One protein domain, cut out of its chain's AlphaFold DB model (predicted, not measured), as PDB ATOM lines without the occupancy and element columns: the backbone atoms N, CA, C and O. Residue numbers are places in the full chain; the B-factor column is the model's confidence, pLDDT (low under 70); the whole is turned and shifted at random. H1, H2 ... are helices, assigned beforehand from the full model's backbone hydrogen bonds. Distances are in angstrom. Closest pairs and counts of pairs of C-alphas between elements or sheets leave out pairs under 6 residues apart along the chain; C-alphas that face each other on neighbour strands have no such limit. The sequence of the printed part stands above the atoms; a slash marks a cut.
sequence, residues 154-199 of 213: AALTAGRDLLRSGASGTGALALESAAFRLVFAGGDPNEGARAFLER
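This is residues 154 to 199 of the 213 residues of a protein of Acidobacteria bacterium (UniProt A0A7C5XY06). The long helix H2 and the shorter helix H1 lie side by side as a helical hairpin, and a third helix, H3, continues past the end of that hairpin as an arm, of which residues 190 to 197 stick out together with residues 198 and 199. H3 makes a corner with the end of H2, and this arm adds to the length of a rod-like outline. The printed part has 46 residues, with three named helices in the order H1, H2, H3 and no named strand, and its class is all helix. The whole is loose, with a radius of gyration of the C-alphas of 12.4 A, and the C-alphas span 37 by 15 by 15 A.

The longest helix, H2, holds residues 169 to 185 and measures 24.9 A from first to last C-alpha, from C-alpha 169 at (-9.974, 4.656, -8.342) to C-alpha 185 at (1.612, 6.806, 13.550). Before it comes H1, residues 154 to 165, 16.2 A long, which begins with C-alpha 154 at (-5.231, 14.429, 12.697). After it comes H3, residues 188 to 197, 14.3 A long, which ends with C-alpha 197 at (-13.217, 0.139, 25.816).

H2 touches H1, and their closest C-alphas, those of Ala 179 and Ala 158, are 5.9 A apart. The two run opposite ways at a shallow tilt of 15 degrees and form a helical hairpin, with 10.3 A from centre to centre. H2 and H3 are close but not clearly touching; their closest C-alphas, those of Val 183 and Pro 189, are 7.3 A apart. The lines of H2 and H3 stand at 71 degrees, only just about perpendicular. H1 and H3 are also close but not clearly touching, with the C-alphas of Ala 154 and Asp 188 closest at 7.9 A. These two run opposite ways at a steep tilt of 59 degrees. In H1, H2 and H3 every backbone O i to N i+4 pair is within hydrogen-bond range.

The two C-alphas farthest apart, those of Gly 169 and Glu 198, are 37.6 A from each other. Residues 190 to 199, of which 190 to 197 belong to H3, stand free; without them the body has 36 residues and spans 28 by 16 by 9 A. The printed part has no cut. The link from H1 to H2, with 3 residues, and the link from H2 to H3, with 2 residues, are both tight. The mean pLDDT of the printed part is 87.3, and no printed residue is under 70.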
ATOM      1  N   ALA A 154      -5.928  15.085  13.796       83.94
ATOM      2  CA  ALA A 154      -5.231  14.429  12.697       83.94
ATOM      3  C   ALA A 154      -6.212  13.653  11.807       83.94
ATOM      4  O   ALA A 154      -6.172  13.799  10.586       83.94
ATOM      5  N   ALA A 155      -7.141  12.900  12.401       86.00
ATOM      6  CA  ALA A 155      -8.170  12.164  11.674       86.00
ATOM      7  C   ALA A 155      -9.143  13.099  10.942       86.00
ATOM      8  O   ALA A 155      -9.457  12.864   9.776       86.00
ATOM      9  N   LEU A 156      -9.581  14.184  11.590       85.44
ATOM     10  CA  LEU A 156     -10.452  15.189  10.972       85.44
ATOM     11  C   LEU A 156      -9.774  15.870   9.775       85.44
ATOM     12  O   LEU A 156     -10.363  15.979   8.700       85.44
ATOM     13  N   THR A 157      -8.516  16.277   9.948       85.31
ATOM     14  CA  THR A 157      -7.694  16.902   8.901       85.31
ATOM     15  C   THR A 157      -7.484  15.937   7.731       85.31
ATOM     16  O   THR A 157      -7.726  16.300   6.582       85.31
ATOM     17  N   ALA A 158      -7.117  14.683   8.017       88.25
ATOM     18  CA  ALA A 158      -6.917  13.645   7.011       88.25
ATOM     19  C   ALA A 158      -8.205  13.326   6.233       88.25
ATOM     20  O   ALA A 158      -8.182  13.253   5.005       88.25
ATOM     21  N   GLY A 159      -9.340  13.182   6.926       88.25
ATOM     22  CA  GLY A 159     -10.641  12.939   6.302       88.25
ATOM     23  C   GLY A 159     -11.070  14.080   5.377       88.25
ATOM     24  O   GLY A 159     -11.500  13.838   4.247       88.25
ATOM     25  N   ARG A 160     -10.882  15.331   5.812       89.00
ATOM     26  CA  ARG A 160     -11.118  16.515   4.978       89.00
ATOM     27  C   ARG A 160     -10.223  16.523   3.738       89.00
ATOM     28  O   ARG A 160     -10.712  16.779   2.639       89.00
ATOM     29  N   ASP A 161      -8.928  16.262   3.889       88.62
ATOM     30  CA  ASP A 161      -7.987  16.299   2.763       88.62
ATOM     31  C   ASP A 161      -8.299  15.213   1.729       88.62
ATOM     32  O   ASP A 161      -8.280  15.483   0.525       88.62
ATOM     33  N   LEU A 162      -8.697  14.020   2.186       89.19
ATOM     34  CA  LEU A 162      -9.213  12.964   1.316       89.19
ATOM     35  C   LEU A 162     -10.450  13.432   0.543       89.19
ATOM     36  O   LEU A 162     -10.470  13.318  -0.685       89.19
ATOM     37  N   LEU A 163     -11.436  14.027   1.227       85.94
ATOM     38  CA  LEU A 163     -12.650  14.564   0.600       85.94
ATOM     39  C   LEU A 163     -12.323  15.629  -0.460       85.94
ATOM     40  O   LEU A 163     -12.874  15.610  -1.561       85.94
ATOM     41  N   ARG A 164     -11.408  16.552  -0.147       86.00
ATOM     42  CA  ARG A 164     -11.023  17.660  -1.033       86.00
ATOM     43  C   ARG A 164     -10.164  17.220  -2.217       86.00
ATOM     44  O   ARG A 164     -10.206  17.884  -3.251       86.00
ATOM     45  N   SER A 165      -9.412  16.125  -2.090       87.19
ATOM     46  CA  SER A 165      -8.520  15.638  -3.150       87.19
ATOM     47  C   SER A 165      -9.253  15.331  -4.459       87.19
ATOM     48  O   SER A 165      -8.659  15.415  -5.532       87.19
ATOM     49  N   GLY A 166     -10.536  14.952  -4.378       84.06
ATOM     50  CA  GLY A 166     -11.303  14.474  -5.528       84.06
ATOM     51  C   GLY A 166     -10.693  13.232  -6.188       84.06
ATOM     52  O   GLY A 166     -11.033  12.922  -7.332       84.06
ATOM     53  N   ALA A 167      -9.769  12.545  -5.503       88.06
ATOM     54  CA  ALA A 167      -9.128  11.347  -6.008       88.06
ATOM     55  C   ALA A 167     -10.174  10.248  -6.228       88.06
ATOM     56  O   ALA A 167     -11.138  10.111  -5.476       88.06
ATOM     57  N   SER A 168      -9.973   9.439  -7.266       88.19
ATOM     58  CA  SER A 168     -10.849   8.310  -7.586       88.19
ATOM     59  C   SER A 168     -10.026   7.095  -8.017       88.19
ATOM     60  O   SER A 168      -8.853   7.221  -8.381       88.19
ATOM     61  N   GLY A 169     -10.626   5.905  -7.945       91.88
ATOM     62  CA  GLY A 169      -9.974   4.656  -8.342       91.88
ATOM     63  C   GLY A 169      -8.756   4.308  -7.480       91.88
ATOM     64  O   GLY A 169      -8.736   4.538  -6.273       91.88
ATOM     65  N   THR A 170      -7.720   3.748  -8.103       90.56
ATOM     66  CA  THR A 170      -6.514   3.268  -7.405       90.56
ATOM     67  C   THR A 170      -5.734   4.384  -6.706       90.56
ATOM     68  O   THR A 170      -5.167   4.153  -5.641       90.56
ATOM     69  N   GLY A 171      -5.749   5.601  -7.257       87.75
ATOM     70  CA  GLY A 171      -5.129   6.770  -6.628       87.75
ATOM     71  C   GLY A 171      -5.803   7.163  -5.312       87.75
ATOM     72  O   GLY A 171      -5.109   7.515  -4.360       87.75
ATOM     73  N   ALA A 172      -7.134   7.036  -5.225       90.00
ATOM     74  CA  ALA A 172      -7.870   7.286  -3.983       90.00
ATOM     75  C   ALA A 172      -7.491   6.280  -2.892       90.00
ATOM     76  O   ALA A 172      -7.190   6.685  -1.776       90.00
ATOM     77  N   LEU A 173      -7.412   4.990  -3.236       91.06
ATOM     78  CA  LEU A 173      -7.032   3.926  -2.297       91.06
ATOM     79  C   LEU A 173      -5.607   4.106  -1.754       91.06
ATOM     80  O   LEU A 173      -5.344   3.853  -0.576       91.06
ATOM     81  N   ALA A 174      -4.676   4.546  -2.605       91.62
ATOM     82  CA  ALA A 174      -3.306   4.832  -2.193       91.62
ATOM     83  C   ALA A 174      -3.242   6.032  -1.236       91.62
ATOM     84  O   ALA A 174      -2.558   5.961  -0.211       91.62
ATOM     85  N   LEU A 175      -3.976   7.108  -1.543       91.88
ATOM     86  CA  LEU A 175      -4.055   8.294  -0.692       91.88
ATOM     87  C   LEU A 175      -4.722   7.976   0.653       91.88
ATOM     88  O   LEU A 175      -4.202   8.367   1.695       91.88
ATOM     89  N   GLU A 176      -5.812   7.211   0.640       92.50
ATOM     90  CA  GLU A 176      -6.500   6.717   1.834       92.50
ATOM     91  C   GLU A 176      -5.555   5.883   2.706       92.50
ATOM     92  O   GLU A 176      -5.383   6.170   3.890       92.50
ATOM     93  N   SER A 177      -4.849   4.914   2.114       91.88
ATOM     94  CA  SER A 177      -3.875   4.082   2.833       91.88
ATOM     95  C   SER A 177      -2.755   4.910   3.471       91.88
ATOM     96  O   SER A 177      -2.329   4.621   4.591       91.88
ATOM     97  N   ALA A 178      -2.260   5.936   2.772       90.94
ATOM     98  CA  ALA A 178      -1.241   6.837   3.299       90.94
ATOM     99  C   ALA A 178      -1.783   7.691   4.456       90.94
ATOM    100  O   ALA A 178      -1.143   7.771   5.505       90.94
ATOM    101  N   ALA A 179      -2.978   8.266   4.298       90.06
ATOM    102  CA  ALA A 179      -3.648   9.057   5.324       90.06
ATOM    103  C   ALA A 179      -3.896   8.239   6.602       90.06
ATOM    104  O   ALA A 179      -3.548   8.690   7.693       90.06
ATOM    105  N   PHE A 180      -4.388   7.001   6.476       87.62
ATOM    106  CA  PHE A 180      -4.548   6.095   7.615       87.62
ATOM    107  C   PHE A 180      -3.222   5.856   8.334       87.62
ATOM    108  O   PHE A 180      -3.153   6.027   9.548       87.62
ATOM    109  N   ARG A 181      -2.149   5.512   7.612       87.69
ATOM    110  CA  ARG A 181      -0.833   5.269   8.233       87.69
ATOM    111  C   ARG A 181      -0.322   6.475   9.018       87.69
ATOM    112  O   ARG A 181       0.238   6.282  10.093       87.69
ATOM    113  N   LEU A 182      -0.536   7.691   8.515       85.81
ATOM    114  CA  LEU A 182      -0.151   8.921   9.210       85.81
ATOM    115  C   LEU A 182      -0.947   9.120  10.506       85.81
ATOM    116  O   LEU A 182      -0.349   9.396  11.542       85.81
ATOM    117  N   VAL A 183      -2.266   8.908  10.476       85.81
ATOM    118  CA  VAL A 183      -3.113   8.986  11.681       85.81
ATOM    119  C   VAL A 183      -2.721   7.908  12.701       85.81
ATOM    120  O   VAL A 183      -2.593   8.196  13.887       85.81
ATOM    121  N   PHE A 184      -2.460   6.676  12.251       82.12
ATOM    122  CA  PHE A 184      -2.000   5.580  13.113       82.12
ATOM    123  C   PHE A 184      -0.643   5.864  13.764       82.12
ATOM    124  O   PHE A 184      -0.472   5.588  14.951       82.12
ATOM    125  N   ALA A 185       0.305   6.434  13.017       80.94
ATOM    126  CA  ALA A 185       1.612   6.806  13.550       80.94
ATOM    127  C   ALA A 185       1.524   7.895  14.637       80.94
ATOM    128  O   ALA A 185       2.377   7.930  15.519       80.94
ATOM    129  N   GLY A 186       0.483   8.735  14.606       77.50
ATOM    130  CA  GLY A 186       0.201   9.731  15.644       77.50
ATOM    131  C   GLY A 186      -0.322   9.152  16.966       77.50
ATOM    132  O   GLY A 186      -0.392   9.876  17.949       77.50
ATOM    133  N   GLY A 187      -0.671   7.860  17.023       77.19
ATOM    134  CA  GLY A 187      -1.165   7.197  18.238       77.19
ATOM    135  C   GLY A 187      -2.669   7.356  18.501       77.19
ATOM    136  O   GLY A 187      -3.212   6.642  19.348       77.19
ATOM    137  N   ASP A 188      -3.361   8.196  17.729       79.88
ATOM    138  CA  ASP A 188      -4.788   8.485  17.906       79.88
ATOM    139  C   ASP A 188      -5.686   7.236  17.853       79.88
ATOM    140  O   ASP A 188      -6.533   7.078  18.731       79.88
ATOM    141  N   PRO A 189      -5.520   6.272  16.925       80.44
ATOM    142  CA  PRO A 189      -6.374   5.082  16.920       80.44
ATOM    143  C   PRO A 189      -6.245   4.223  18.184       80.44
ATOM    144  O   PRO A 189      -7.238   3.652  18.634       80.44
ATOM    145  N   ASN A 190      -5.049   4.157  18.784       85.19
ATOM    146  CA  ASN A 190      -4.827   3.402  20.020       85.19
ATOM    147  C   ASN A 190      -5.557   4.056  21.196       85.19
ATOM    148  O   ASN A 190      -6.217   3.365  21.973       85.19
ATOM    149  N   GLU A 191      -5.476   5.383  21.309       87.69
ATOM    150  CA  GLU A 191      -6.205   6.119  22.338       87.69
ATOM    151  C   GLU A 191      -7.719   6.042  22.127       87.69
ATOM    152  O   GLU A 191      -8.452   5.772  23.076       87.69
ATOM    153  N   GLY A 192      -8.189   6.204  20.888       83.12
ATOM    154  CA  GLY A 192      -9.607   6.087  20.557       83.12
ATOM    155  C   GLY A 192     -10.172   4.715  20.929       83.12
ATOM    156  O   GLY A 192     -11.220   4.630  21.571       83.12
ATOM    157  N   ALA A 193      -9.452   3.637  20.598       85.62
ATOM    158  CA  ALA A 193      -9.836   2.276  20.965       85.62
ATOM    159  C   ALA A 193      -9.837   2.064  22.487       85.62
ATOM    160  O   ALA A 193     -10.791   1.503  23.032       85.62
ATOM    161  N   ARG A 194      -8.799   2.537  23.187       89.12
ATOM    162  CA  ARG A 194      -8.692   2.434  24.647       89.12
ATOM    163  C   ARG A 194      -9.824   3.177  25.353       89.12
ATOM    164  O   ARG A 194     -10.515   2.588  26.178       89.12
ATOM    165  N   ALA A 195     -10.052   4.438  24.997       87.94
ATOM    166  CA  ALA A 195     -11.097   5.269  25.581       87.94
ATOM    167  C   ALA A 195     -12.498   4.682  25.360       87.94
ATOM    168  O   ALA A 195     -13.323   4.685  26.275       87.94
ATOM    169  N   PHE A 196     -12.743   4.106  24.176       89.00
ATOM    170  CA  PHE A 196     -13.980   3.390  23.876       89.00
ATOM    171  C   PHE A 196     -14.182   2.170  24.787       89.00
ATOM    172  O   PHE A 196     -15.248   2.028  25.389       89.00
ATOM    173  N   LEU A 197     -13.162   1.313  24.933       93.56
ATOM    174  CA  LEU A 197     -13.217   0.139  25.816       93.56
ATOM    175  C   LEU A 197     -13.415   0.532  27.289       93.56
ATOM    176  O   LEU A 197     -14.171  -0.118  28.009       93.56
ATOM    177  N   GLU A 198     -12.780   1.623  27.713       94.56
ATOM    178  CA  GLU A 198     -12.852   2.170  29.072       94.56
ATOM    179  C   GLU A 198     -14.092   3.056  29.312       94.56
ATOM    180  O   GLU A 198     -14.311   3.508  30.434       94.56
ATOM    181  N   ARG A 199     -14.925   3.294  28.285       90.94
ATOM    182  CA  ARG A 199     -16.122   4.159  28.323       90.94
ATOM    183  C   ARG A 199     -15.846   5.563  28.869       90.94
ATOM    184  O   ARG A 199     -16.662   6.131  29.598       90.94
TER     185      ARG A 199